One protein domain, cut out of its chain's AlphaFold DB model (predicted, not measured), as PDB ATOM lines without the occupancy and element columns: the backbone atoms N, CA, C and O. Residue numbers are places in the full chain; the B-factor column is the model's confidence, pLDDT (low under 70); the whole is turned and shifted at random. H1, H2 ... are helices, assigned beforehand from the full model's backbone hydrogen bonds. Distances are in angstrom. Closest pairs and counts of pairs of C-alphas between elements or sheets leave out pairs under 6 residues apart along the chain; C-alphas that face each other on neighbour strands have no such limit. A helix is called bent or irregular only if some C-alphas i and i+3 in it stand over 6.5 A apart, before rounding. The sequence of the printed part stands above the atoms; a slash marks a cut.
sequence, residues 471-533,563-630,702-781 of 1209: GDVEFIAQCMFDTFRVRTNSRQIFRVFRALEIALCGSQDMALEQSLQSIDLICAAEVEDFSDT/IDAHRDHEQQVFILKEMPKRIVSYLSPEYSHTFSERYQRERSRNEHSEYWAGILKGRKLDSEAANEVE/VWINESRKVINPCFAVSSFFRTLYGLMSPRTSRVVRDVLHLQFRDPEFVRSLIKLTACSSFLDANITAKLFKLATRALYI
ATOM      1  N   GLY A 471      -8.058  25.812   7.755       62.47
ATOM      2  CA  GLY A 471      -6.972  26.199   8.647       62.47
ATOM      3  C   GLY A 471      -5.623  26.067   7.961       62.47
ATOM      4  O   GLY A 471      -5.102  24.971   7.826       62.47
ATOM      5  N   ASP A 472      -5.091  27.193   7.501       77.06
ATOM      6  CA  ASP A 472      -3.721  27.294   7.013       77.06
ATOM      7  C   ASP A 472      -2.944  28.141   8.022       77.06
ATOM      8  O   ASP A 472      -2.975  29.379   8.003       77.06
ATOM      9  N   VAL A 473      -2.296  27.463   8.971       85.00
ATOM     10  CA  VAL A 473      -1.505  28.126  10.012       85.00
ATOM     11  C   VAL A 473      -0.364  28.931   9.391       85.00
ATOM     12  O   VAL A 473       0.054  29.937   9.967       85.00
ATOM     13  N   GLU A 474       0.135  28.541   8.216       85.56
ATOM     14  CA  GLU A 474       1.197  29.253   7.515       85.56
ATOM     15  C   GLU A 474       0.715  30.589   6.947       85.56
ATOM     16  O   GLU A 474       1.333  31.616   7.246       85.56
ATOM     17  N   PHE A 475      -0.419  30.612   6.249       86.38
ATOM     18  CA  PHE A 475      -1.060  31.853   5.808       86.38
ATOM     19  C   PHE A 475      -1.326  32.800   6.988       86.38
ATOM     20  O   PHE A 475      -0.951  33.978   6.964       86.38
ATOM     21  N   ILE A 476      -1.924  32.278   8.062       87.50
ATOM     22  CA  ILE A 476      -2.272  33.058   9.257       87.50
ATOM     23  C   ILE A 476      -1.010  33.589   9.954       87.50
ATOM     24  O   ILE A 476      -0.974  34.739  10.397       87.50
ATOM     25  N   ALA A 477       0.061  32.793  10.012       87.50
ATOM     26  CA  ALA A 477       1.353  33.240  10.519       87.50
ATOM     27  C   ALA A 477       1.929  34.382   9.670       87.50
ATOM     28  O   ALA A 477       2.416  35.377  10.214       87.50
ATOM     29  N   GLN A 478       1.850  34.285   8.344       88.62
ATOM     30  CA  GLN A 478       2.327  35.335   7.445       88.62
ATOM     31  C   GLN A 478       1.538  36.648   7.623       88.62
ATOM     32  O   GLN A 478       2.142  37.718   7.587       88.62
ATOM     33  N   CYS A 479       0.238  36.607   7.945       87.94
ATOM     34  CA  CYS A 479      -0.535  37.809   8.311       87.94
ATOM     35  C   CYS A 479       0.041  38.576   9.524       87.94
ATOM     36  O   CYS A 479      -0.197  39.779   9.662       87.94
ATOM     37  N   MET A 480       0.801  37.905  10.399       88.19
ATOM     38  CA  MET A 480       1.424  38.499  11.591       88.19
ATOM     39  C   MET A 480       2.904  38.851  11.391       88.19
ATOM     40  O   MET A 480       3.384  39.847  11.935       88.19
ATOM     41  N   PHE A 481       3.649  38.040  10.635       88.69
ATOM     42  CA  PHE A 481       5.115  38.113  10.604       88.69
ATOM     43  C   PHE A 481       5.724  38.550   9.268       88.69
ATOM     44  O   PHE A 481       6.922  38.825   9.234       88.69
ATOM     45  N   ASP A 482       4.942  38.604   8.192       87.06
ATOM     46  CA  ASP A 482       5.429  38.942   6.851       87.06
ATOM     47  C   ASP A 482       5.381  40.466   6.582       87.06
ATOM     48  O   ASP A 482       4.998  41.283   7.422       87.06
ATOM     49  N   THR A 483       5.775  40.860   5.375       82.50
ATOM     50  CA  THR A 483       5.853  42.234   4.863       82.50
ATOM     51  C   THR A 483       4.537  43.003   5.025       82.50
ATOM     52  O   THR A 483       4.543  44.181   5.379       82.50
ATOM     53  N   PHE A 484       3.398  42.329   4.831       84.38
ATOM     54  CA  PHE A 484       2.052  42.899   4.977       84.38
ATOM     55  C   PHE A 484       1.450  42.665   6.368       84.38
ATOM     56  O   PHE A 484       0.233  42.546   6.503       84.38
ATOM     57  N   ARG A 485       2.285  42.594   7.413       87.88
ATOM     58  CA  ARG A 485       1.807  42.362   8.779       87.88
ATOM     59  C   ARG A 485       0.788  43.400   9.234       87.88
ATOM     60  O   ARG A 485       0.959  44.617   9.069       87.88
ATOM     61  N   VAL A 486      -0.254  42.900   9.875       89.12
ATOM     62  CA  VAL A 486      -1.283  43.700  10.539       89.12
ATOM     63  C   VAL A 486      -0.687  44.386  11.786       89.12
ATOM     64  O   VAL A 486       0.371  43.993  12.268       89.12
ATOM     65  N   ARG A 487      -1.282  45.475  12.292       86.50
ATOM     66  CA  ARG A 487      -0.849  46.086  13.572       86.50
ATOM     67  C   ARG A 487      -1.384  45.289  14.765       86.50
ATOM     68  O   ARG A 487      -2.532  44.848  14.729       86.50
ATOM     69  N   THR A 488      -0.594  45.198  15.836       82.88
ATOM     70  CA  THR A 488      -0.896  44.483  17.099       82.88
ATOM     71  C   THR A 488      -2.163  44.957  17.810       82.88
ATOM     72  O   THR A 488      -2.751  44.201  18.574       82.88
ATOM     73  N   ASN A 489      -2.614  46.176  17.524       75.44
ATOM     74  CA  ASN A 489      -3.727  46.842  18.193       75.44
ATOM     75  C   ASN A 489      -4.909  47.156  17.252       75.44
ATOM     76  O   ASN A 489      -5.695  48.065  17.508       75.44
ATOM     77  N   SER A 490      -5.036  46.430  16.140       83.62
ATOM     78  CA  SER A 490      -6.116  46.616  15.155       83.62
ATOM     79  C   SER A 490      -7.250  45.593  15.308       83.62
ATOM     80  O   SER A 490      -7.057  44.512  15.861       83.62
ATOM     81  N   ARG A 491      -8.443  45.884  14.770       84.00
ATOM     82  CA  ARG A 491      -9.534  44.887  14.738       84.00
ATOM     83  C   ARG A 491      -9.148  43.650  13.917       84.00
ATOM     84  O   ARG A 491      -9.480  42.534  14.294       84.00
ATOM     85  N   GLN A 492      -8.373  43.837  12.847       87.88
ATOM     86  CA  GLN A 492      -7.953  42.770  11.942       87.88
ATOM     87  C   GLN A 492      -7.077  41.725  12.644       87.88
ATOM     88  O   GLN A 492      -7.286  40.538  12.425       87.88
ATOM     89  N   ILE A 493      -6.146  42.119  13.528       87.94
ATOM     90  CA  ILE A 493      -5.303  41.132  14.229       87.94
ATOM     91  C   ILE A 493      -6.119  40.270  15.199       87.94
ATOM     92  O   ILE A 493      -5.854  39.079  15.333       87.94
ATOM     93  N   PHE A 494      -7.148  40.838  15.831       86.12
ATOM     94  CA  PHE A 494      -8.061  40.069  16.671       86.12
ATOM     95  C   PHE A 494      -8.827  39.026  15.842       86.12
ATOM     96  O   PHE A 494      -8.865  37.857  16.229       86.12
ATOM     97  N   ARG A 495      -9.326  39.396  14.650       86.19
ATOM     98  CA  ARG A 495      -9.961  38.428  13.736       86.19
ATOM     99  C   ARG A 495      -8.976  37.365  13.223       86.19
ATOM    100  O   ARG A 495      -9.346  36.201  13.115       86.19
ATOM    101  N   VAL A 496      -7.709  37.723  12.990       89.06
ATOM    102  CA  VAL A 496      -6.639  36.769  12.627       89.06
ATOM    103  C   VAL A 496      -6.387  35.752  13.745       89.06
ATOM    104  O   VAL A 496      -6.258  34.566  13.454       89.06
ATOM    105  N   PHE A 497      -6.366  36.165  15.018       87.38
ATOM    106  CA  PHE A 497      -6.254  35.219  16.139       87.38
ATOM    107  C   PHE A 497      -7.474  34.303  16.263       87.38
ATOM    108  O   PHE A 497      -7.312  33.130  16.591       87.38
ATOM    109  N   ARG A 498      -8.677  34.795  15.957       83.19
ATOM    110  CA  ARG A 498      -9.873  33.944  15.880       83.19
ATOM    111  C   ARG A 498      -9.795  32.944  14.729       83.19
ATOM    112  O   ARG A 498     -10.055  31.764  14.934       83.19
ATOM    113  N   ALA A 499      -9.344  33.366  13.550       83.44
ATOM    114  CA  ALA A 499      -9.100  32.452  12.434       83.44
ATOM    115  C   ALA A 499      -8.040  31.386  12.783       83.44
ATOM    116  O   ALA A 499      -8.198  30.223  12.413       83.44
ATOM    117  N   LEU A 500      -6.998  31.758  13.538       86.50
ATOM    118  CA  LEU A 500      -5.979  30.828  14.040       86.50
ATOM    119  C   LEU A 500      -6.575  29.781  14.984       86.50
ATOM    120  O   LEU A 500      -6.243  28.602  14.897       86.50
ATOM    121  N   GLU A 501      -7.452  30.211  15.884       81.88
ATOM    122  CA  GLU A 501      -8.157  29.319  16.796       81.88
ATOM    123  C   GLU A 501      -9.002  28.297  16.023       81.88
ATOM    124  O   GLU A 501      -8.894  27.097  16.274       81.88
ATOM    125  N   ILE A 502      -9.778  28.756  15.035       78.38
ATOM    126  CA  ILE A 502     -10.609  27.897  14.176       78.38
ATOM    127  C   ILE A 502      -9.740  26.879  13.427       78.38
ATOM    128  O   ILE A 502     -10.082  25.697  13.375       78.38
ATOM    129  N   ALA A 503      -8.599  27.325  12.889       80.12
ATOM    130  CA  ALA A 503      -7.646  26.473  12.184       80.12
ATOM    131  C   ALA A 503      -7.103  25.332  13.062       80.12
ATOM    132  O   ALA A 503      -6.909  24.218  12.582       80.12
ATOM    133  N   LEU A 504      -6.878  25.596  14.353       80.62
ATOM    134  CA  LEU A 504      -6.224  24.659  15.270       80.62
ATOM    135  C   LEU A 504      -7.198  23.783  16.066       80.62
ATOM    136  O   LEU A 504      -6.879  22.630  16.367       80.62
ATOM    137  N   CYS A 505      -8.365  24.311  16.437       72.94
ATOM    138  CA  CYS A 505      -9.317  23.649  17.333       72.94
ATOM    139  C   CYS A 505     -10.478  22.955  16.593       72.94
ATOM    140  O   CYS A 505     -11.096  22.056  17.165       72.94
ATOM    141  N   GLY A 506     -10.728  23.278  15.317       62.72
ATOM    142  CA  GLY A 506     -11.713  22.597  14.467       62.72
ATOM    143  C   GLY A 506     -13.108  23.245  14.399       62.72
ATOM    144  O   GLY A 506     -13.475  24.123  15.170       62.72
ATOM    145  N   SER A 507     -13.896  22.782  13.421       51.53
ATOM    146  CA  SER A 507     -15.029  23.445  12.748       51.53
ATOM    147  C   SER A 507     -16.380  23.531  13.484       51.53
ATOM    148  O   SER A 507     -17.392  23.791  12.832       51.53
ATOM    149  N   GLN A 508     -16.452  23.310  14.802       47.44
ATOM    150  CA  GLN A 508     -17.749  23.318  15.509       47.44
ATOM    151  C   GLN A 508     -18.379  24.720  15.600       47.44
ATOM    152  O   GLN A 508     -19.603  24.829  15.617       47.44
ATOM    153  N   ASP A 509     -17.565  25.776  15.529       50.50
ATOM    154  CA  ASP A 509     -18.024  27.166  15.611       50.50
ATOM    155  C   ASP A 509     -18.151  27.871  14.258       50.50
ATOM    156  O   ASP A 509     -18.452  29.053  14.245       50.50
ATOM    157  N   MET A 510     -18.014  27.205  13.103       52.00
ATOM    158  CA  MET A 510     -18.210  27.908  11.818       52.00
ATOM    159  C   MET A 510     -19.616  28.513  11.704       52.00
ATOM    160  O   MET A 510     -19.756  29.606  11.173       52.00
ATOM    161  N   ALA A 511     -20.646  27.854  12.248       51.09
ATOM    162  CA  ALA A 511     -22.006  28.398  12.291       51.09
ATOM    163  C   ALA A 511     -22.145  29.557  13.296       51.09
ATOM    164  O   ALA A 511     -22.819  30.545  13.001       51.09
ATOM    165  N   LEU A 512     -21.480  29.467  14.455       54.38
ATOM    166  CA  LEU A 512     -21.454  30.538  15.451       54.38
ATOM    167  C   LEU A 512     -20.681  31.749  14.911       54.38
ATOM    168  O   LEU A 512     -21.209  32.850  14.894       54.38
ATOM    169  N   GLU A 513     -19.493  31.556  14.356       60.41
ATOM    170  CA  GLU A 513     -18.669  32.585  13.722       60.41
ATOM    171  C   GLU A 513     -19.332  33.194  12.481       60.41
ATOM    172  O   GLU A 513     -19.210  34.398  12.258       60.41
ATOM    173  N   GLN A 514     -20.098  32.418  11.706       59.12
ATOM    174  CA  GLN A 514     -20.957  32.950  10.639       59.12
ATOM    175  C   GLN A 514     -22.137  33.772  11.191       59.12
ATOM    176  O   GLN A 514     -22.573  34.718  10.533       59.12
ATOM    177  N   SER A 515     -22.637  33.451  12.393       56.06
ATOM    178  CA  SER A 515     -23.670  34.237  13.088       56.06
ATOM    179  C   SER A 515     -23.117  35.509  13.752       56.06
ATOM    180  O   SER A 515     -23.821  36.515  13.849       56.06
ATOM    181  N   LEU A 516     -21.838  35.507  14.143       59.81
ATOM    182  CA  LEU A 516     -21.119  36.652  14.704       59.81
ATOM    183  C   LEU A 516     -20.646  37.576  13.568       59.81
ATOM    184  O   LEU A 516     -19.480  37.592  13.180       59.81
ATOM    185  N   GLN A 517     -21.586  38.330  12.995       65.06
ATOM    186  CA  GLN A 517     -21.344  39.170  11.815       65.06
ATOM    187  C   GLN A 517     -20.552  40.456  12.107       65.06
ATOM    188  O   GLN A 517     -19.964  41.015  11.185       65.06
ATOM    189  N   SER A 518     -20.516  40.922  13.361       71.44
ATOM    190  CA  SER A 518     -19.824  42.156  13.755       71.44
ATOM    191  C   SER A 518     -18.749  41.913  14.813       71.44
ATOM    192  O   SER A 518     -18.895  41.057  15.690       71.44
ATOM    193  N   ILE A 519     -17.691  42.730  14.777       75.88
ATOM    194  CA  ILE A 519     -16.623  42.718  15.786       75.88
ATOM    195  C   ILE A 519     -17.148  42.862  17.224       75.88
ATOM    196  O   ILE A 519     -16.580  42.273  18.142       75.88
ATOM    197  N   ASP A 520     -18.251  43.588  17.421       73.25
ATOM    198  CA  ASP A 520     -18.875  43.793  18.731       73.25
ATOM    199  C   ASP A 520     -19.428  42.489  19.311       73.25
ATOM    200  O   ASP A 520     -19.229  42.205  20.493       73.25
ATOM    201  N   LEU A 521     -20.082  41.672  18.479       75.06
ATOM    202  CA  LEU A 521     -20.595  40.368  18.899       75.06
ATOM    203  C   LEU A 521     -19.443  39.409  19.228       75.06
ATOM    204  O   LEU A 521     -19.506  38.689  20.226       75.06
ATOM    205  N   ILE A 522     -18.357  39.454  18.445       76.00
ATOM    206  CA  ILE A 522     -17.145  38.659  18.702       76.00
ATOM    207  C   ILE A 522     -16.494  39.091  20.026       76.00
ATOM    208  O   ILE A 522     -16.084  38.244  20.821       76.00
ATOM    209  N   CYS A 523     -16.426  40.397  20.301       77.56
ATOM    210  CA  CYS A 523     -15.894  40.923  21.558       77.56
ATOM    211  C   CYS A 523     -16.780  40.548  22.753       77.56
ATOM    212  O   CYS A 523     -16.250  40.178  23.796       77.56
ATOM    213  N   ALA A 524     -18.108  40.589  22.611       75.00
ATOM    214  CA  ALA A 524     -19.034  40.165  23.662       75.00
ATOM    215  C   ALA A 524     -18.841  38.682  24.021       75.00
ATOM    216  O   ALA A 524     -18.703  38.357  25.198       75.00
ATOM    217  N   ALA A 525     -18.726  37.808  23.016       74.94
ATOM    218  CA  ALA A 525     -18.403  36.395  23.224       74.94
ATOM    219  C   ALA A 525     -16.999  36.200  23.825       74.94
ATOM    220  O   ALA A 525     -16.759  35.276  24.600       74.94
ATOM    221  N   GLU A 526     -16.045  37.080  23.501       78.94
ATOM    222  CA  GLU A 526     -14.699  37.027  24.070       78.94
ATOM    223  C   GLU A 526     -14.682  37.315  25.566       78.94
ATOM    224  O   GLU A 526     -13.795  36.827  26.249       78.94
ATOM    225  N   VAL A 527     -15.629  38.084  26.099       75.12
ATOM    226  CA  VAL A 527     -15.655  38.439  27.522       75.12
ATOM    227  C   VAL A 527     -15.974  37.228  28.415       75.12
ATOM    228  O   VAL A 527     -15.559  37.203  29.574       75.12
ATOM    229  N   GLU A 528     -16.637  36.198  27.894       74.12
ATOM    230  CA  GLU A 528     -16.960  34.982  28.645       74.12
ATOM    231  C   GLU A 528     -15.699  34.180  29.050       74.12
ATOM    232  O   GLU A 528     -14.613  34.320  28.471       74.12
ATOM    233  N   ASP A 529     -15.812  33.351  30.098       72.50
ATOM    234  CA  ASP A 529     -14.740  32.420  30.484       72.50
ATOM    235  C   ASP A 529     -14.591  31.309  29.428       72.50
ATOM    236  O   ASP A 529     -15.520  31.017  28.679       72.50
ATOM    237  N   PHE A 530     -13.431  30.652  29.360       74.56
ATOM    238  CA  PHE A 530     -13.228  29.552  28.415       74.56
ATOM    239  C   PHE A 530     -14.233  28.432  28.681       74.56
ATOM    240  O   PHE A 530     -14.249  27.866  29.775       74.56
ATOM    241  N   SER A 531     -15.067  28.086  27.712       61.78
ATOM    242  CA  SER A 531     -15.993  26.977  27.878       61.78
ATOM    243  C   SER A 531     -15.262  25.648  27.645       61.78
ATOM    244  O   SER A 531     -14.487  25.492  26.703       61.78
ATOM    245  N   ASP A 532     -15.500  24.661  28.511       52.09
ATOM    246  CA  ASP A 532     -15.095  23.275  28.227       52.09
ATOM    247  C   ASP A 532     -16.119  22.583  27.291       52.09
ATOM    248  O   ASP A 532     -15.942  21.427  26.909       52.09
ATOM    249  N   THR A 533     -17.204  23.277  26.912       39.50
ATOM    250  CA  THR A 533     -18.279  22.777  26.034       39.50
ATOM    251  C   THR A 533     -17.882  22.718  24.562       39.50
ATOM    252  O   THR A 533     -18.440  21.899  23.836       39.50
ATOM    253  N   ILE A 563     -10.492  14.882   8.512       60.56
ATOM    254  CA  ILE A 563     -10.540  16.203   9.160       60.56
ATOM    255  C   ILE A 563      -9.627  16.221  10.390       60.56
ATOM    256  O   ILE A 563      -8.906  17.197  10.613       60.56
ATOM    257  N   ASP A 564      -9.631  15.139  11.168       63.91
ATOM    258  CA  ASP A 564      -8.775  15.003  12.345       63.91
ATOM    259  C   ASP A 564      -7.286  14.908  11.959       63.91
ATOM    260  O   ASP A 564      -6.455  15.555  12.599       63.91
ATOM    261  N   ALA A 565      -6.943  14.220  10.861       68.44
ATOM    262  CA  ALA A 565      -5.570  14.152  10.352       68.44
ATOM    263  C   ALA A 565      -5.034  15.510   9.856       68.44
ATOM    264  O   ALA A 565      -3.888  15.867  10.141       68.44
ATOM    265  N   HIS A 566      -5.857  16.291   9.141       72.88
ATOM    266  CA  HIS A 566      -5.484  17.645   8.708       72.88
ATOM    267  C   HIS A 566      -5.294  18.585   9.907       72.88
ATOM    268  O   HIS A 566      -4.298  19.302   9.989       72.88
ATOM    269  N   ARG A 567      -6.192  18.528  10.899       75.69
ATOM    270  CA  ARG A 567      -6.064  19.316  12.136       75.69
ATOM    271  C   ARG A 567      -4.773  18.986  12.885       75.69
ATOM    272  O   ARG A 567      -4.066  19.894  13.320       75.69
ATOM    273  N   ASP A 568      -4.449  17.706  13.026       78.19
ATOM    274  CA  ASP A 568      -3.223  17.275  13.697       78.19
ATOM    275  C   ASP A 568      -1.966  17.765  12.960       78.19
ATOM    276  O   ASP A 568      -0.977  18.125  13.608       78.19
ATOM    277  N   HIS A 569      -2.004  17.837  11.625       83.62
ATOM    278  CA  HIS A 569      -0.936  18.437  10.828       83.62
ATOM    279  C   HIS A 569      -0.763  19.933  11.135       83.62
ATOM    280  O   HIS A 569       0.338  20.360  11.481       83.62
ATOM    281  N   GLU A 570      -1.841  20.720  11.103       85.31
ATOM    282  CA  GLU A 570      -1.800  22.164  11.391       85.31
ATOM    283  C   GLU A 570      -1.313  22.463  12.818       85.31
ATOM    284  O   GLU A 570      -0.486  23.353  13.045       85.31
ATOM    285  N   GLN A 571      -1.753  21.669  13.798       88.19
ATOM    286  CA  GLN A 571      -1.276  21.768  15.179       88.19
ATOM    287  C   GLN A 571       0.227  21.477  15.294       88.19
ATOM    288  O   GLN A 571       0.933  22.145  16.055       88.19
ATOM    289  N   GLN A 572       0.746  20.512  14.530       84.94
ATOM    290  CA  GLN A 572       2.182  20.240  14.473       84.94
ATOM    291  C   GLN A 572       2.946  21.383  13.801       84.94
ATOM    292  O   GLN A 572       3.967  21.809  14.340       84.94
ATOM    293  N   VAL A 573       2.452  21.932  12.686       86.44
ATOM    294  CA  VAL A 573       3.056  23.093  12.004       86.44
ATOM    295  C   VAL A 573       3.153  24.290  12.953       86.44
ATOM    296  O   VAL A 573       4.207  24.928  13.042       86.44
ATOM    297  N   PHE A 574       2.096  24.559  13.722       88.75
ATOM    298  CA  PHE A 574       2.068  25.628  14.721       88.75
ATOM    299  C   PHE A 574       3.200  25.500  15.750       88.75
ATOM    300  O   PHE A 574       3.894  26.475  16.056       88.75
ATOM    301  N   ILE A 575       3.426  24.290  16.259       89.31
ATOM    302  CA  ILE A 575       4.486  24.027  17.234       89.31
ATOM    303  C   ILE A 575       5.875  24.032  16.586       89.31
ATOM    304  O   ILE A 575       6.785  24.658  17.132       89.31
ATOM    305  N   LEU A 576       6.043  23.400  15.419       86.38
ATOM    306  CA  LEU A 576       7.316  23.329  14.688       86.38
ATOM    307  C   LEU A 576       7.849  24.716  14.307       86.38
ATOM    308  O   LEU A 576       9.059  24.930  14.310       86.38
ATOM    309  N   LYS A 577       6.962  25.677  14.024       85.69
ATOM    310  CA  LYS A 577       7.331  27.075  13.738       85.69
ATOM    311  C   LYS A 577       7.554  27.935  14.992       85.69
ATOM    312  O   LYS A 577       7.712  29.151  14.866       85.69
ATOM    313  N   GLU A 578       7.542  27.336  16.186       88.25
ATOM    314  CA  GLU A 578       7.655  28.007  17.489       88.25
ATOM    315  C   GLU A 578       6.653  29.164  17.672       88.25
ATOM    316  O   GLU A 578       6.938  30.181  18.317       88.25
ATOM    317  N   MET A 579       5.450  29.016  17.108       90.00
ATOM    318  CA  MET A 579       4.442  30.076  17.073       90.00
ATOM    319  C   MET A 579       4.079  30.650  18.447       90.00
ATOM    320  O   MET A 579       3.968  31.874  18.527       90.00
ATOM    321  N   PRO A 580       3.966  29.867  19.543       90.50
ATOM    322  CA  PRO A 580       3.707  30.438  20.864       90.50
ATOM    323  C   PRO A 580       4.715  31.521  21.273       90.50
ATOM    324  O   PRO A 580       4.319  32.595  21.722       90.50
ATOM    325  N   LYS A 581       6.020  31.286  21.064       88.88
ATOM    326  CA  LYS A 581       7.077  32.258  21.397       88.88
ATOM    327  C   LYS A 581       7.073  33.441  20.434       88.88
ATOM    328  O   LYS A 581       7.210  34.587  20.861       88.88
ATOM    329  N   ARG A 582       6.875  33.182  19.137       91.44
ATOM    330  CA  ARG A 582       6.827  34.233  18.111       91.44
ATOM    331  C   ARG A 582       5.646  35.178  18.308       91.44
ATOM    332  O   ARG A 582       5.834  36.385  18.204       91.44
ATOM    333  N   ILE A 583       4.460  34.657  18.633       91.50
ATOM    334  CA  ILE A 583       3.264  35.464  18.920       91.50
ATOM    335  C   ILE A 583       3.494  36.328  20.160       91.50
ATOM    336  O   ILE A 583       3.237  37.529  20.126       91.50
ATOM    337  N   VAL A 584       4.052  35.752  21.228       89.00
ATOM    338  CA  VAL A 584       4.400  36.499  22.445       89.00
ATOM    339  C   VAL A 584       5.401  37.622  22.151       89.00
ATOM    340  O   VAL A 584       5.237  38.724  22.672       89.00
ATOM    341  N   SER A 585       6.398  37.378  21.294       89.06
ATOM    342  CA  SER A 585       7.340  38.409  20.837       89.06
ATOM    343  C   SER A 585       6.687  39.451  19.928       89.06
ATOM    344  O   SER A 585       7.091  40.606  19.949       89.06
ATOM    345  N   TYR A 586       5.709  39.069  19.114       88.62
ATOM    346  CA  TYR A 586       4.995  39.993  18.235       88.62
ATOM    347  C   TYR A 586       4.074  40.929  19.013       88.62
ATOM    348  O   TYR A 586       3.997  42.110  18.691       88.62
ATOM    349  N   LEU A 587       3.448  40.430  20.081       86.88
ATOM    350  CA  LEU A 587       2.644  41.224  21.009       86.88
ATOM    351  C   LEU A 587       3.493  41.972  22.055       86.88
ATOM    352  O   LEU A 587       2.936  42.662  22.906       86.88
ATOM    353  N   SER A 588       4.830  41.894  21.999       83.81
ATOM    354  CA  SER A 588       5.705  42.602  22.943       83.81
ATOM    355  C   SER A 588       5.550  44.127  22.985       83.81
ATOM    356  O   SER A 588       5.785  44.688  24.056       83.81
ATOM    357  N   PRO A 589       5.162  44.834  21.900       80.69
ATOM    358  CA  PRO A 589       4.857  46.262  21.972       80.69
ATOM    359  C   PRO A 589       3.689  46.590  22.909       80.69
ATOM    360  O   PRO A 589       3.631  47.699  23.424       80.69
ATOM    361  N   GLU A 590       2.791  45.631  23.151       77.06
ATOM    362  CA  GLU A 590       1.659  45.774  24.071       77.06
ATOM    363  C   GLU A 590       2.037  45.402  25.515       77.06
ATOM    364  O   GLU A 590       1.186  45.405  26.400       77.06
ATOM    365  N   TYR A 591       3.296  45.040  25.797       79.81
ATOM    366  CA  TYR A 591       3.700  44.705  27.159       79.81
ATOM    367  C   TYR A 591       3.510  45.879  28.109       79.81
ATOM    368  O   TYR A 591       3.880  47.020  27.836       79.81
ATOM    369  N   SER A 592       3.043  45.546  29.307       73.31
ATOM    370  CA  SER A 592       3.013  46.475  30.422       73.31
ATOM    371  C   SER A 592       4.414  47.011  30.746       73.31
ATOM    372  O   SER A 592       5.295  46.275  31.219       73.31
ATOM    373  N   HIS A 593       4.625  48.310  30.515       72.50
ATOM    374  CA  HIS A 593       5.850  49.001  30.919       72.50
ATOM    375  C   HIS A 593       6.024  48.971  32.444       72.50
ATOM    376  O   HIS A 593       7.123  48.708  32.930       72.50
ATOM    377  N   THR A 594       4.930  49.129  33.197       67.56
ATOM    378  CA  THR A 594       4.937  49.125  34.666       67.56
ATOM    379  C   THR A 594       5.348  47.765  35.234       67.56
ATOM    380  O   THR A 594       6.212  47.710  36.111       67.56
ATOM    381  N   PHE A 595       4.828  46.653  34.695       71.88
ATOM    382  CA  PHE A 595       5.271  45.315  35.114       71.88
ATOM    383  C   PHE A 595       6.744  45.065  34.780       71.88
ATOM    384  O   PHE A 595       7.481  44.469  35.567       71.88
ATOM    385  N   SER A 596       7.181  45.516  33.603       79.19
ATOM    386  CA  SER A 596       8.561  45.329  33.153       79.19
ATOM    387  C   SER A 596       9.550  46.064  34.063       79.19
ATOM    388  O   SER A 596      10.559  45.478  34.453       79.19
ATOM    389  N   GLU A 597       9.237  47.297  34.468       77.44
ATOM    390  CA  GLU A 597      10.027  48.043  35.452       77.44
ATOM    391  C   GLU A 597      10.020  47.382  36.830       77.44
ATOM    392  O   GLU A 597      11.078  47.238  37.446       77.44
ATOM    393  N   ARG A 598       8.851  46.950  37.319       74.44
ATOM    394  CA  ARG A 598       8.736  46.255  38.606       74.44
ATOM    395  C   ARG A 598       9.621  45.015  38.642       74.44
ATOM    396  O   ARG A 598      10.415  44.859  39.565       74.44
ATOM    397  N   TYR A 599       9.546  44.175  37.615       79.31
ATOM    398  CA  TYR A 599      10.377  42.978  37.527       79.31
ATOM    399  C   TYR A 599      11.877  43.315  37.490       79.31
ATOM    400  O   TYR A 599      12.683  42.645  38.136       79.31
ATOM    401  N   GLN A 600      12.275  44.384  36.793       82.25
ATOM    402  CA  GLN A 600      13.664  44.852  36.807       82.25
ATOM    403  C   GLN A 600      14.108  45.330  38.201       82.25
ATOM    404  O   GLN A 600      15.239  45.046  38.601       82.25
ATOM    405  N   ARG A 601      13.227  45.997  38.961       81.50
ATOM    406  CA  ARG A 601      13.483  46.394  40.358       81.50
ATOM    407  C   ARG A 601      13.590  45.179  41.286       81.50
ATOM    408  O   ARG A 601      14.502  45.120  42.102       81.50
ATOM    409  N   GLU A 602      12.720  44.182  41.142       80.25
ATOM    410  CA  GLU A 602      12.816  42.921  41.900       80.25
ATOM    411  C   GLU A 602      14.124  42.177  41.582       80.25
ATOM    412  O   GLU A 602      14.772  41.608  42.465       80.25
ATOM    413  N   ARG A 603      14.560  42.214  40.317       83.44
ATOM    414  CA  ARG A 603      15.831  41.625  39.894       83.44
ATOM    415  C   ARG A 603      17.030  42.358  40.493       83.44
ATOM    416  O   ARG A 603      17.945  41.689  40.961       83.44
ATOM    417  N   SER A 604      17.019  43.693  40.534       80.94
ATOM    418  CA  SER A 604      18.111  44.478  41.134       80.94
ATOM    419  C   SER A 604      18.190  44.340  42.658       80.94
ATOM    420  O   SER A 604      19.280  44.424  43.219       80.94
ATOM    421  N   ARG A 605      17.061  44.064  43.324       82.88
ATOM    422  CA  ARG A 605      16.981  43.795  44.771       82.88
ATOM    423  C   ARG A 605      17.270  42.344  45.164       82.88
ATOM    424  O   ARG A 605      17.262  42.035  46.349       82.88
ATOM    425  N   ASN A 606      17.537  41.455  44.202       83.06
ATOM    426  CA  ASN A 606      17.643  40.009  44.433       83.06
ATOM    427  C   ASN A 606      16.381  39.405  45.088       83.06
ATOM    428  O   ASN A 606      16.458  38.480  45.886       83.06
ATOM    429  N   GLU A 607      15.198  39.906  44.737       80.69
ATOM    430  CA  GLU A 607      13.910  39.403  45.241       80.69
ATOM    431  C   GLU A 607      13.219  38.458  44.237       80.69
ATOM    432  O   GLU A 607      12.177  37.869  44.529       80.69
ATOM    433  N   HIS A 608      13.799  38.275  43.047       85.44
ATOM    434  CA  HIS A 608      13.264  37.446  41.964       85.44
ATOM    435  C   HIS A 608      13.259  35.933  42.278       85.44
ATOM    436  O   HIS A 608      13.981  35.439  43.146       85.44
ATOM    437  N   SER A 609      12.390  35.191  41.586       88.00
ATOM    438  CA  SER A 609      12.087  33.774  41.845       88.00
ATOM    439  C   SER A 609      13.286  32.836  41.716       88.00
ATOM    440  O   SER A 609      13.441  31.939  42.539       88.00
ATOM    441  N   GLU A 610      14.168  33.055  40.741       89.31
ATOM    442  CA  GLU A 610      15.362  32.229  40.531       89.31
ATOM    443  C   GLU A 610      16.361  32.366  41.676       89.31
ATOM    444  O   GLU A 610      16.927  31.367  42.115       89.31
ATOM    445  N   TYR A 611      16.564  33.585  42.182       88.31
ATOM    446  CA  TYR A 611      17.457  33.821  43.312       88.31
ATOM    447  C   TYR A 611      16.918  33.178  44.590       88.31
ATOM    448  O   TYR A 611      17.658  32.481  45.283       88.31
ATOM    449  N   TRP A 612      15.618  33.334  44.865       89.50
ATOM    450  CA  TRP A 612      14.974  32.659  45.996       89.50
ATOM    451  C   TRP A 612      15.075  31.133  45.881       89.50
ATOM    452  O   TRP A 612      15.493  30.479  46.837       89.50
ATOM    453  N   ALA A 613      14.771  30.570  44.709       87.19
ATOM    454  CA  ALA A 613      14.928  29.142  44.476       87.19
ATOM    455  C   ALA A 613      16.389  28.721  44.682       87.19
ATOM    456  O   ALA A 613      16.635  27.733  45.361       87.19
ATOM    457  N   GLY A 614      17.364  29.491  44.186       86.69
ATOM    458  CA  GLY A 614      18.795  29.255  44.399       86.69
ATOM    459  C   GLY A 614      19.196  29.213  45.876       86.69
ATOM    460  O   GLY A 614      19.897  28.285  46.285       86.69
ATOM    461  N   ILE A 615      18.695  30.147  46.694       86.44
ATOM    462  CA  ILE A 615      18.881  30.127  48.155       86.44
ATOM    463  C   ILE A 615      18.273  28.860  48.757       86.44
ATOM    464  O   ILE A 615      18.915  28.203  49.575       86.44
ATOM    465  N   LEU A 616      17.055  28.500  48.345       86.12
ATOM    466  CA  LEU A 616      16.364  27.307  48.824       86.12
ATOM    467  C   LEU A 616      17.164  26.033  48.505       86.12
ATOM    468  O   LEU A 616      17.325  25.180  49.376       86.12
ATOM    469  N   LYS A 617      17.733  25.935  47.291       85.75
ATOM    470  CA  LYS A 617      18.621  24.827  46.893       85.75
ATOM    471  C   LYS A 617      19.871  24.770  47.778       85.75
ATOM    472  O   LYS A 617      20.259  23.676  48.177       85.75
ATOM    473  N   GLY A 618      20.472  25.920  48.092       84.00
ATOM    474  CA  GLY A 618      21.624  26.020  48.997       84.00
ATOM    475  C   GLY A 618      21.300  25.516  50.403       84.00
ATOM    476  O   GLY A 618      21.900  24.547  50.858       84.00
ATOM    477  N   ARG A 619      20.258  26.078  51.034       84.31
ATOM    478  CA  ARG A 619      19.803  25.671  52.377       84.31
ATOM    479  C   ARG A 619      19.444  24.192  52.450       84.31
ATOM    480  O   ARG A 619      19.741  23.529  53.437       84.31
ATOM    481  N   LYS A 620      18.834  23.652  51.394       85.31
ATOM    482  CA  LYS A 620      18.522  22.226  51.291       85.31
ATOM    483  C   LYS A 620      19.773  21.359  51.371       85.31
ATOM    484  O   LYS A 620      19.745  20.339  52.055       85.31
ATOM    485  N   LEU A 621      20.847  21.733  50.674       83.38
ATOM    486  CA  LEU A 621      22.110  20.990  50.719       83.38
ATOM    487  C   LEU A 621      22.736  21.051  52.117       83.38
ATOM    488  O   LEU A 621      23.210  20.026  52.604       83.38
ATOM    489  N   ASP A 622      22.659  22.205  52.779       82.88
ATOM    490  CA  ASP A 622      23.152  22.382  54.148       82.88
ATOM    491  C   ASP A 622      22.360  21.520  55.152       82.88
ATOM    492  O   ASP A 622      22.955  20.807  55.961       82.88
ATOM    493  N   SER A 623      21.023  21.498  55.060       81.00
ATOM    494  CA  SER A 623      20.165  20.656  55.910       81.00
ATOM    495  C   SER A 623      20.358  19.157  55.664       81.00
ATOM    496  O   SER A 623      20.300  18.363  56.602       81.00
ATOM    497  N   GLU A 624      20.603  18.735  54.419       81.44
ATOM    498  CA  GLU A 624      20.932  17.335  54.114       81.44
ATOM    499  C   GLU A 624      22.315  16.936  54.635       81.44
ATOM    500  O   GLU A 624      22.478  15.813  55.111       81.44
ATOM    501  N   ALA A 625      23.292  17.847  54.589       79.88
ATOM    502  CA  ALA A 625      24.624  17.623  55.144       79.88
ATOM    503  C   ALA A 625      24.602  17.540  56.681       79.88
ATOM    504  O   ALA A 625      25.300  16.709  57.259       79.88
ATOM    505  N   ALA A 626      23.779  18.366  57.334       76.88
ATOM    506  CA  ALA A 626      23.606  18.368  58.786       76.88
ATOM    507  C   ALA A 626      22.648  17.272  59.295       76.88
ATOM    508  O   ALA A 626      22.670  16.946  60.478       76.88
ATOM    509  N   ASN A 627      21.806  16.702  58.421       72.94
ATOM    510  CA  ASN A 627      20.680  15.819  58.768       72.94
ATOM    511  C   ASN A 627      19.742  16.412  59.845       72.94
ATOM    512  O   ASN A 627      19.043  15.696  60.566       72.94
ATOM    513  N   GLU A 628      19.728  17.738  59.933       73.19
ATOM    514  CA  GLU A 628      18.950  18.533  60.868       73.19
ATOM    515  C   GLU A 628      18.205  19.608  60.080       73.19
ATOM    516  O   GLU A 628      18.681  20.132  59.072       73.19
ATOM    517  N   VAL A 629      16.994  19.905  60.534       69.38
ATOM    518  CA  VAL A 629      16.181  21.000  60.012       69.38
ATOM    519  C   VAL A 629      16.305  22.140  61.010       69.38
ATOM    520  O   VAL A 629      16.184  21.895  62.211       69.38
ATOM    521  N   GLU A 630      16.514  23.369  60.537       63.47
ATOM    522  CA  GLU A 630      16.457  24.540  61.410       63.47
ATOM    523  C   GLU A 630      15.097  24.560  62.125       63.47
ATOM    524  O   GLU A 630      14.036  24.626  61.497       63.47
ATOM    525  N   VAL A 702     -17.092  50.560  24.697       49.53
ATOM    526  CA  VAL A 702     -16.002  50.426  25.706       49.53
ATOM    527  C   VAL A 702     -14.736  49.714  25.184       49.53
ATOM    528  O   VAL A 702     -13.653  49.839  25.756       49.53
ATOM    529  N   TRP A 703     -14.848  48.986  24.078       59.38
ATOM    530  CA  TRP A 703     -13.837  48.039  23.593       59.38
ATOM    531  C   TRP A 703     -12.881  48.636  22.552       59.38
ATOM    532  O   TRP A 703     -11.832  48.045  22.278       59.38
ATOM    533  N   ILE A 704     -13.234  49.786  21.957       56.09
ATOM    534  CA  ILE A 704     -12.563  50.315  20.767       56.09
ATOM    535  C   ILE A 704     -12.423  51.839  20.835       56.09
ATOM    536  O   ILE A 704     -13.372  52.567  21.114       56.09
ATOM    537  N   ASN A 705     -11.218  52.337  20.555       55.78
ATOM    538  CA  ASN A 705     -10.978  53.755  20.330       55.78
ATOM    539  C   ASN A 705     -11.237  54.087  18.856       55.78
ATOM    540  O   ASN A 705     -10.346  53.940  18.014       55.78
ATOM    541  N   GLU A 706     -12.443  54.567  18.567       53.31
ATOM    542  CA  GLU A 706     -12.900  54.910  17.212       53.31
ATOM    543  C   GLU A 706     -12.002  55.954  16.544       53.31
ATOM    544  O   GLU A 706     -11.627  55.803  15.384       53.31
ATOM    545  N   SER A 707     -11.558  56.960  17.309       48.81
ATOM    546  CA  SER A 707     -10.682  58.029  16.805       48.81
ATOM    547  C   SER A 707      -9.300  57.529  16.377       48.81
ATOM    548  O   SER A 707      -8.655  58.141  15.529       48.81
ATOM    549  N   ARG A 708      -8.833  56.407  16.947       55.22
ATOM    550  CA  ARG A 708      -7.526  55.809  16.634       55.22
ATOM    551  C   ARG A 708      -7.622  54.522  15.808       55.22
ATOM    552  O   ARG A 708      -6.576  54.014  15.418       55.22
ATOM    553  N   LYS A 709      -8.830  54.005  15.534       63.34
ATOM    554  CA  LYS A 709      -9.077  52.669  14.950       63.34
ATOM    555  C   LYS A 709      -8.373  51.535  15.718       63.34
ATOM    556  O   LYS A 709      -7.859  50.594  15.115       63.34
ATOM    557  N   VAL A 710      -8.305  51.649  17.046       70.50
ATOM    558  CA  VAL A 710      -7.546  50.724  17.905       70.50
ATOM    559  C   VAL A 710      -8.481  49.950  18.824       70.50
ATOM    560  O   VAL A 710      -9.208  50.560  19.609       70.50
ATOM    561  N   ILE A 711      -8.428  48.620  18.753       76.38
ATOM    562  CA  ILE A 711      -9.102  47.727  19.705       76.38
ATOM    563  C   ILE A 711      -8.272  47.624  20.988       76.38
ATOM    564  O   ILE A 711      -7.046  47.736  20.950       76.38
ATOM    565  N   ASN A 712      -8.923  47.413  22.134       75.50
ATOM    566  CA  ASN A 712      -8.200  47.100  23.364       75.50
ATOM    567  C   ASN A 712      -7.356  45.815  23.144       75.50
ATOM    568  O   ASN A 712      -7.933  44.788  22.771       75.50
ATOM    569  N   PRO A 713      -6.021  45.838  23.353       79.12
ATOM    570  CA  PRO A 713      -5.144  44.679  23.121       79.12
ATOM    571  C   PRO A 713      -5.562  43.441  23.922       79.12
ATOM    572  O   PRO A 713      -5.256  42.310  23.538       79.12
ATOM    573  N   CYS A 714      -6.332  43.654  24.990       79.81
ATOM    574  CA  CYS A 714      -6.919  42.628  25.827       79.81
ATOM    575  C   CYS A 714      -7.654  41.531  25.004       79.81
ATOM    576  O   CYS A 714      -7.473  40.335  25.241       79.81
ATOM    577  N   PHE A 715      -8.391  41.898  23.949       84.94
ATOM    578  CA  PHE A 715      -9.136  40.940  23.123       84.94
ATOM    579  C   PHE A 715      -8.214  40.015  22.315       84.94
ATOM    580  O   PHE A 715      -8.419  38.800  22.296       84.94
ATOM    581  N   ALA A 716      -7.152  40.563  21.720       85.88
ATOM    582  CA  ALA A 716      -6.152  39.775  20.998       85.88
ATOM    583  C   ALA A 716      -5.407  38.810  21.938       85.88
ATOM    584  O   ALA A 716      -5.227  37.636  21.607       85.88
ATOM    585  N   VAL A 717      -5.041  39.273  23.141       87.69
ATOM    586  CA  VAL A 717      -4.411  38.434  24.177       87.69
ATOM    587  C   VAL A 717      -5.353  37.318  24.633       87.69
ATOM    588  O   VAL A 717      -4.932  36.168  24.751       87.69
ATOM    589  N   SER A 718      -6.634  37.627  24.841       87.69
ATOM    590  CA  SER A 718      -7.642  36.643  25.242       87.69
ATOM    591  C   SER A 718      -7.817  35.532  24.196       87.69
ATOM    592  O   SER A 718      -7.788  34.352  24.555       87.69
ATOM    593  N   SER A 719      -7.896  35.875  22.904       86.25
ATOM    594  CA  SER A 719      -7.979  34.877  21.824       86.25
ATOM    595  C   SER A 719      -6.717  34.025  21.710       86.25
ATOM    596  O   SER A 719      -6.794  32.811  21.502       86.25
ATOM    597  N   PHE A 720      -5.541  34.621  21.928       90.75
ATOM    598  CA  PHE A 720      -4.300  33.858  22.009       90.75
ATOM    599  C   PHE A 720      -4.310  32.871  23.190       90.75
ATOM    600  O   PHE A 720      -3.964  31.701  23.020       90.75
ATOM    601  N   PHE A 721      -4.769  33.289  24.375       91.12
ATOM    602  CA  PHE A 721      -4.903  32.392  25.530       91.12
ATOM    603  C   PHE A 721      -5.911  31.272  25.280       91.12
ATOM    604  O   PHE A 721      -5.654  30.139  25.691       91.12
ATOM    605  N   ARG A 722      -7.016  31.547  24.575       87.19
ATOM    606  CA  ARG A 722      -7.974  30.507  24.184       87.19
ATOM    607  C   ARG A 722      -7.337  29.485  23.246       87.19
ATOM    608  O   ARG A 722      -7.490  28.288  23.474       87.19
ATOM    609  N   THR A 723      -6.551  29.943  22.271       87.94
ATOM    610  CA  THR A 723      -5.797  29.065  21.363       87.94
ATOM    611  C   THR A 723      -4.871  28.127  22.148       87.94
ATOM    612  O   THR A 723      -4.911  26.911  21.966       87.94
ATOM    613  N   LEU A 724      -4.087  28.662  23.095       90.62
ATOM    614  CA  LEU A 724      -3.229  27.845  23.963       90.62
ATOM    615  C   LEU A 724      -4.038  26.869  24.833       90.62
ATOM    616  O   LEU A 724      -3.631  25.722  25.014       90.62
ATOM    617  N   TYR A 725      -5.188  27.302  25.360       88.75
ATOM    618  CA  TYR A 725      -6.074  26.461  26.168       88.75
ATOM    619  C   TYR A 725      -6.649  25.289  25.363       88.75
ATOM    620  O   TYR A 725      -6.663  24.159  25.857       88.75
ATOM    621  N   GLY A 726      -7.079  25.547  24.123       83.06
ATOM    622  CA  GLY A 726      -7.596  24.545  23.192       83.06
ATOM    623  C   GLY A 726      -6.547  23.503  22.806       83.06
ATOM    624  O   GLY A 726      -6.818  22.305  22.857       83.06
ATOM    625  N   LEU A 727      -5.307  23.927  22.547       85.56
ATOM    626  CA  LEU A 727      -4.200  23.007  22.259       85.56
ATOM    627  C   LEU A 727      -3.802  22.127  23.459       85.56
ATOM    628  O   LEU A 727      -3.223  21.062  23.271       85.56
ATOM    629  N   MET A 728      -4.156  22.515  24.686       80.38
ATOM    630  CA  MET A 728      -3.993  21.686  25.890       80.38
ATOM    631  C   MET A 728      -5.190  20.750  26.154       80.38
ATOM    632  O   MET A 728      -5.293  20.136  27.225       80.38
ATOM    633  N   SER A 729      -6.113  20.625  25.197       76.19
ATOM    634  CA  SER A 729      -7.231  19.685  25.256       76.19
ATOM    635  C   SER A 729      -6.772  18.226  25.209       76.19
ATOM    636  O   SER A 729      -5.859  17.910  24.450       76.19
ATOM    637  N   PRO A 730      -7.394  17.293  25.963       66.38
ATOM    638  CA  PRO A 730      -7.071  15.868  25.857       66.38
ATOM    639  C   PRO A 730      -7.282  15.293  24.446       66.38
ATOM    640  O   PRO A 730      -6.703  14.253  24.145       66.38
ATOM    641  N   ARG A 731      -8.058  15.976  23.590       65.94
ATOM    642  CA  ARG A 731      -8.253  15.649  22.167       65.94
ATOM    643  C   ARG A 731      -7.051  15.981  21.281       65.94
ATOM    644  O   ARG A 731      -6.926  15.417  20.205       65.94
ATOM    645  N   THR A 732      -6.185  16.886  21.722       74.31
ATOM    646  CA  THR A 732      -4.999  17.304  20.976       74.31
ATOM    647  C   THR A 732      -3.903  16.248  21.085       74.31
ATOM    648  O   THR A 732      -3.694  15.658  22.160       74.31
ATOM    649  N   SER A 733      -3.165  16.045  19.989       77.62
ATOM    650  CA  SER A 733      -2.017  15.139  19.945       77.62
ATOM    651  C   SER A 733      -1.080  15.351  21.139       77.62
ATOM    652  O   SER A 733      -0.754  16.478  21.529       77.62
ATOM    653  N   ARG A 734      -0.626  14.243  21.737       77.88
ATOM    654  CA  ARG A 734       0.262  14.265  22.908       77.88
ATOM    655  C   ARG A 734       1.557  15.031  22.630       77.88
ATOM    656  O   ARG A 734       2.017  15.756  23.500       77.88
ATOM    657  N   VAL A 735       2.095  14.929  21.412       81.38
ATOM    658  CA  VAL A 735       3.333  15.618  21.010       81.38
ATOM    659  C   VAL A 735       3.184  17.137  21.143       81.38
ATOM    660  O   VAL A 735       4.042  17.800  21.717       81.38
ATOM    661  N   VAL A 736       2.063  17.683  20.666       84.69
ATOM    662  CA  VAL A 736       1.752  19.119  20.736       84.69
ATOM    663  C   VAL A 736       1.582  19.563  22.191       84.69
ATOM    664  O   VAL A 736       2.151  20.577  22.602       84.69
ATOM    665  N   ARG A 737       0.859  18.771  22.993       84.12
ATOM    666  CA  ARG A 737       0.669  19.043  24.426       84.12
ATOM    667  C   ARG A 737       1.981  19.049  25.196       84.12
ATOM    668  O   ARG A 737       2.214  19.978  25.963       84.12
ATOM    669  N   ASP A 738       2.843  18.061  24.978       84.25
ATOM    670  CA  ASP A 738       4.118  17.931  25.688       84.25
ATOM    671  C   ASP A 738       5.038  19.135  25.415       84.25
ATOM    672  O   ASP A 738       5.668  19.657  26.340       84.25
ATOM    673  N   VAL A 739       5.063  19.647  24.175       87.94
ATOM    674  CA  VAL A 739       5.832  20.858  23.838       87.94
ATOM    675  C   VAL A 739       5.259  22.101  24.520       87.94
ATOM    676  O   VAL A 739       6.023  22.907  25.055       87.94
ATOM    677  N   LEU A 740       3.932  22.263  24.557       87.62
ATOM    678  CA  LEU A 740       3.307  23.378  25.277       87.62
ATOM    679  C   LEU A 740       3.558  23.289  26.786       87.62
ATOM    680  O   LEU A 740       3.971  24.278  27.388       87.62
ATOM    681  N   HIS A 741       3.403  22.113  27.396       86.94
ATOM    682  CA  HIS A 741       3.738  21.892  28.806       86.94
ATOM    683  C   HIS A 741       5.198  22.261  29.109       86.94
ATOM    684  O   HIS A 741       5.475  22.894  30.129       86.94
ATOM    685  N   LEU A 742       6.135  21.934  28.210       87.00
ATOM    686  CA  LEU A 742       7.538  22.324  28.347       87.00
ATOM    687  C   LEU A 742       7.731  23.848  28.288       87.00
ATOM    688  O   LEU A 742       8.527  24.384  29.053       87.00
ATOM    689  N   GLN A 743       6.992  24.557  27.431       89.44
ATOM    690  CA  GLN A 743       7.038  26.024  27.374       89.44
ATOM    691  C   GLN A 743       6.470  26.677  28.638       89.44
ATOM    692  O   GLN A 743       7.040  27.645  29.124       89.44
ATOM    693  N   PHE A 744       5.395  26.141  29.224       90.06
ATOM    694  CA  PHE A 744       4.866  26.649  30.499       90.06
ATOM    695  C   PHE A 744       5.794  26.386  31.694       90.06
ATOM    696  O   PHE A 744       5.675  27.065  32.712       90.06
ATOM    697  N   ARG A 745       6.742  25.447  31.578       88.19
ATOM    698  CA  ARG A 745       7.826  25.256  32.556       88.19
ATOM    699  C   ARG A 745       8.957  26.285  32.416       88.19
ATOM    700  O   ARG A 745       9.790  26.367  33.316       88.19
ATOM    701  N   ASP A 746       8.996  27.069  31.337       90.44
ATOM    702  CA  ASP A 746       9.948  28.169  31.159       90.44
ATOM    703  C   ASP A 746       9.442  29.441  31.879       90.44
ATOM    704  O   ASP A 746       8.412  30.009  31.490       90.44
ATOM    705  N   PRO A 747      10.143  29.931  32.920       90.44
ATOM    706  CA  PRO A 747       9.707  31.103  33.672       90.44
ATOM    707  C   PRO A 747       9.670  32.383  32.825       90.44
ATOM    708  O   PRO A 747       8.831  33.248  33.086       90.44
ATOM    709  N   GLU A 748      10.507  32.522  31.791       90.12
ATOM    710  CA  GLU A 748      10.480  33.705  30.916       90.12
ATOM    711  C   GLU A 748       9.235  33.736  30.026       90.12
ATOM    712  O   GLU A 748       8.641  34.801  29.807       90.12
ATOM    713  N   PHE A 749       8.787  32.568  29.563       91.94
ATOM    714  CA  PHE A 749       7.538  32.451  28.821       91.94
ATOM    715  C   PHE A 749       6.350  32.867  29.696       91.94
ATOM    716  O   PHE A 749       5.583  33.751  29.313       91.94
ATOM    717  N   VAL A 750       6.255  32.334  30.919       92.19
ATOM    718  CA  VAL A 750       5.179  32.671  31.869       92.19
ATOM    719  C   VAL A 750       5.193  34.155  32.249       92.19
ATOM    720  O   VAL A 750       4.142  34.797  32.250       92.19
ATOM    721  N   ARG A 751       6.368  34.755  32.486       90.31
ATOM    722  CA  ARG A 751       6.488  36.210  32.707       90.31
ATOM    723  C   ARG A 751       5.992  37.023  31.526       90.31
ATOM    724  O   ARG A 751       5.397  38.078  31.724       90.31
ATOM    725  N   SER A 752       6.244  36.558  30.309       91.38
ATOM    726  CA  SER A 752       5.780  37.234  29.100       91.38
ATOM    727  C   SER A 752       4.255  37.157  28.960       91.38
ATOM    728  O   SER A 752       3.634  38.150  28.591       91.38
ATOM    729  N   LEU A 753       3.622  36.048  29.369       91.94
ATOM    730  CA  LEU A 753       2.157  35.956  29.468       91.94
ATOM    731  C   LEU A 753       1.580  36.900  30.542       91.94
ATOM    732  O   LEU A 753       0.539  37.522  30.323       91.94
ATOM    733  N   ILE A 754       2.265  37.058  31.681       89.38
ATOM    734  CA  ILE A 754       1.873  38.030  32.719       89.38
ATOM    735  C   ILE A 754       2.002  39.468  32.188       89.38
ATOM    736  O   ILE A 754       1.072  40.258  32.344       89.38
ATOM    737  N   LYS A 755       3.098  39.803  31.490       86.69
ATOM    738  CA  LYS A 755       3.290  41.116  30.839       86.69
ATOM    739  C   LYS A 755       2.169  41.452  29.855       86.69
ATOM    740  O   LYS A 755       1.758  42.609  29.804       86.69
ATOM    741  N   LEU A 756       1.690  40.458  29.102       85.25
ATOM    742  CA  LEU A 756       0.552  40.600  28.188       85.25
ATOM    743  C   LEU A 756      -0.770  40.769  28.930       85.25
ATOM    744  O   LEU A 756      -1.597  41.571  28.527       85.25
ATOM    745  N   THR A 757      -0.967  40.058  30.035       82.75
ATOM    746  CA  THR A 757      -2.179  40.198  30.860       82.75
ATOM    747  C   THR A 757      -2.265  41.588  31.491       82.75
ATOM    748  O   THR A 757      -3.343  42.158  31.606       82.75
ATOM    749  N   ALA A 758      -1.115  42.166  31.837       74.19
ATOM    750  CA  ALA A 758      -1.001  43.501  32.407       74.19
ATOM    751  C   ALA A 758      -1.010  44.649  31.367       74.19
ATOM    752  O   ALA A 758      -0.730  45.792  31.735       74.19
ATOM    753  N   CYS A 759      -1.278  44.374  30.080       69.12
ATOM    754  CA  CYS A 759      -1.395  45.413  29.041       69.12
ATOM    755  C   CYS A 759      -2.634  46.312  29.217       69.12
ATOM    756  O   CYS A 759      -2.678  47.435  28.715       69.12
ATOM    757  N   SER A 760      -3.638  45.815  29.941       69.31
ATOM    758  CA  SER A 760      -4.929  46.449  30.195       69.31
ATOM    759  C   SER A 760      -5.296  46.338  31.680       69.31
ATOM    760  O   SER A 760      -4.504  45.841  32.482       69.31
ATOM    761  N   SER A 761      -6.500  46.778  32.075       68.75
ATOM    762  CA  SER A 761      -6.986  46.478  33.430       68.75
ATOM    763  C   SER A 761      -7.030  44.962  33.631       68.75
ATOM    764  O   SER A 761      -7.392  44.227  32.709       68.75
ATOM    765  N   PHE A 762      -6.706  44.478  34.833       70.25
ATOM    766  CA  PHE A 762      -6.689  43.040  35.130       70.25
ATOM    767  C   PHE A 762      -8.079  42.378  35.022       70.25
ATOM    768  O   PHE A 762      -8.164  41.149  34.980       70.25
ATOM    769  N   LEU A 763      -9.156  43.171  34.957       72.94
ATOM    770  CA  LEU A 763     -10.535  42.714  34.741       72.94
ATOM    771  C   LEU A 763     -10.969  42.738  33.264       72.94
ATOM    772  O   LEU A 763     -11.964  42.100  32.918       72.94
ATOM    773  N   ASP A 764     -10.246  43.442  32.387       73.62
ATOM    774  CA  ASP A 764     -10.636  43.590  30.981       73.62
ATOM    775  C   ASP A 764     -10.653  42.220  30.281       73.62
ATOM    776  O   ASP A 764      -9.703  41.438  30.380       73.62
ATOM    777  N   ALA A 765     -11.768  41.913  29.604       73.19
ATOM    778  CA  ALA A 765     -12.038  40.636  28.931       73.19
ATOM    779  C   ALA A 765     -11.738  39.375  29.779       73.19
ATOM    780  O   ALA A 765     -11.514  38.291  29.231       73.19
ATOM    781  N   ASN A 766     -11.730  39.494  31.115       81.31
ATOM    782  CA  ASN A 766     -11.387  38.422  32.053       81.31
ATOM    783  C   ASN A 766     -10.009  37.765  31.806       81.31
ATOM    784  O   ASN A 766      -9.815  36.590  32.126       81.31
ATOM    785  N   ILE A 767      -9.032  38.490  31.252       85.31
ATOM    786  CA  ILE A 767      -7.745  37.899  30.822       85.31
ATOM    787  C   ILE A 767      -6.951  37.334  31.990       85.31
ATOM    788  O   ILE A 767      -6.355  36.269  31.864       85.31
ATOM    789  N   THR A 768      -6.991  37.991  33.147       85.56
ATOM    790  CA  THR A 768      -6.320  37.491  34.354       85.56
ATOM    791  C   THR A 768      -6.931  36.173  34.830       85.56
ATOM    792  O   THR A 768      -6.204  35.225  35.127       85.56
ATOM    793  N   ALA A 769      -8.265  36.062  34.827       87.44
ATOM    794  CA  ALA A 769      -8.947  34.810  35.155       87.44
ATOM    795  C   ALA A 769      -8.573  33.699  34.159       87.44
ATOM    796  O   ALA A 769      -8.286  32.566  34.557       87.44
ATOM    797  N   LYS A 770      -8.509  34.039  32.867       90.94
ATOM    798  CA  LYS A 770      -8.107  33.136  31.782       90.94
ATOM    799  C   LYS A 770      -6.654  32.691  31.891       90.94
ATOM    800  O   LYS A 770      -6.392  31.509  31.699       90.94
ATOM    801  N   LEU A 771      -5.732  33.581  32.262       93.31
ATOM    802  CA  LEU A 771      -4.338  33.236  32.539       93.31
ATOM    803  C   LEU A 771      -4.253  32.210  33.671       93.31
ATOM    804  O   LEU A 771      -3.577  31.196  33.521       93.31
ATOM    805  N   PHE A 772      -4.958  32.433  34.784       92.75
ATOM    806  CA  PHE A 772      -4.957  31.492  35.907       92.75
ATOM    807  C   PHE A 772      -5.574  30.144  35.539       92.75
ATOM    808  O   PHE A 772      -5.041  29.096  35.909       92.75
ATOM    809  N   LYS A 773      -6.653  30.143  34.755       90.69
ATOM    810  CA  LYS A 773      -7.261  28.915  34.231       90.69
ATOM    811  C   LYS A 773      -6.311  28.157  33.300       90.69
ATOM    812  O   LYS A 773      -6.148  26.944  33.439       90.69
ATOM    813  N   LEU A 774      -5.653  28.877  32.392       91.44
ATOM    814  CA  LEU A 774      -4.648  28.355  31.470       91.44
ATOM    815  C   LEU A 774      -3.467  27.746  32.230       91.44
ATOM    816  O   LEU A 774      -3.114  26.597  31.983       91.44
ATOM    817  N   ALA A 775      -2.916  28.474  33.204       90.75
ATOM    818  CA  ALA A 775      -1.821  28.015  34.048       90.75
ATOM    819  C   ALA A 775      -2.206  26.782  34.876       90.75
ATOM    820  O   ALA A 775      -1.426  25.840  34.966       90.75
ATOM    821  N   THR A 776      -3.428  26.743  35.420       88.12
ATOM    822  CA  THR A 776      -3.936  25.582  36.170       88.12
ATOM    823  C   THR A 776      -3.966  24.324  35.301       88.12
ATOM    824  O   THR A 776      -3.594  23.253  35.771       88.12
ATOM    825  N   ARG A 777      -4.364  24.445  34.027       85.81
ATOM    826  CA  ARG A 777      -4.366  23.332  33.065       85.81
ATOM    827  C   ARG A 777      -2.952  22.948  32.622       85.81
ATOM    828  O   ARG A 777      -2.628  21.767  32.581       85.81
ATOM    829  N   ALA A 778      -2.116  23.938  32.315       85.75
ATOM    830  CA  ALA A 778      -0.764  23.741  31.795       85.75
ATOM    831  C   ALA A 778       0.210  23.168  32.831       85.75
ATOM    832  O   ALA A 778       1.116  22.416  32.487       85.75
ATOM    833  N   LEU A 779       0.049  23.528  34.100       84.81
ATOM    834  CA  LEU A 779       0.964  23.132  35.169       84.81
ATOM    835  C   LEU A 779       0.444  21.948  35.985       84.81
ATOM    836  O   LEU A 779       1.051  21.577  36.988       84.81
ATOM    837  N   TYR A 780      -0.669  21.340  35.566       82.12
ATOM    838  CA  TYR A 780      -1.197  20.165  36.234       82.12
ATOM    839  C   TYR A 780      -0.263  18.964  36.048       82.12
ATOM    840  O   TYR A 780      -0.083  18.483  34.931       82.12
ATOM    841  N   ILE A 781       0.324  18.463  37.141       68.31
ATOM    842  CA  ILE A 781       1.261  17.332  37.077       68.31
ATOM    843  C   ILE A 781       0.523  16.079  36.575       68.31
ATOM    844  O   ILE A 781      -0.433  15.618  37.213       68.31
TER     845      ILE A 781
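Overview. This is residues 471 to 533, 563 to 630 and 702 to 781 of the 1209 residues of an uncharacterized protein of Babesia bovis (UniProt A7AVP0). A body of helices has H1, H2, H9 and H12 side by side in a curved row, with H9 in the core. H5 and H10 pack across the ends of these helices where H1 begins and H2 and H12 end, H5 on H1 and H2 and H10 on H12; H6 and H11 cover one side of the row, and H3 and H4 lie on the other side. From the body H7 and H8 lead away as a long arm, of which residues 612 to 618 and 621 to 628 stick out. The 211 printed residues hold twelve named helices, H1 to H12 in order, and no named strand: the class is all helix. The whole is compact, with a radius of gyration of the C-alphas of 19.5 A, and spans 67 by 44 by 34 A, only just elongated.

Along the chain. H1, residues 473 to 481, begins at C-alpha 473 (-1.505, 28.126, 10.012). H2, residues 491 to 505, is 21.4 A long. H3, residues 507 to 515, is irregular, with C-alphas 508 and 511 7.4 A apart; H4 is residues 519 to 527. H5, residues 563 to 576, is 20.0 A long, and H6 is residues 579 to 586. H7, residues 593 to 604, is followed by H8, residues 609 to 626, 25.6 A long. H9, residues 713 to 727, is 21.7 A long. H10 is residues 734 to 744 and H11 residues 747 to 757. H12, residues 764 to 778, is irregular, with C-alphas 765 and 768 8.5 A apart, and ends at C-alpha 778 (-0.764, 23.741, 31.795), 22.2 A from its first.

Arrangement. H9 and H12 are the hubs, touching four helices each; their closest C-alphas, Ser 718 and Ile 767, are 5.7 A apart, at a shallow tilt of 24 degrees, the same way. H9 touches H2 at 6 degrees, the same way, closest at Ala 716 and Phe 494, C-alphas 4.7 A apart. H1 and H2 form a hairpin, closest at C-alphas 476 and 500, 6.4 A. H11 and H12 form another, closest at C-alphas 757 and 767, 6.0 A. H5 touches H10, closest at C-alphas 572 and 736, 6.4 A. H6 and H11 only just touch, with 3 pairs of C-alphas within 8 A, the closest being 584 and 752, 6.8 A. H4 and H12 touch only at their ends, C-alphas 527 and 765 being 4.5 A apart. H3 is close to H2 but not clearly touching, and H7 likewise to H11, with closest C-alphas 7.6 A and 6.3 A apart; H8 touches no helix. Every O i to N i+4 pair is within hydrogen-bond range in H2 and H4 to H11; H1 has 4 of 5, H3 3 of 5 and H12 9 of 11.

Size, cuts and confidence. The two C-alphas farthest apart, Gln 517 and Ala 626, are 68.3 A apart. Residues 534 to 562 and 631 to 701 are not printed; the gaps are 19.7 A and 54.8 A between C-alphas. Of the links printed whole, none is long. Mean pLDDT of the printed part is 79.4; 36 residues are under 70, among them 506 to 517 and 702 to 709.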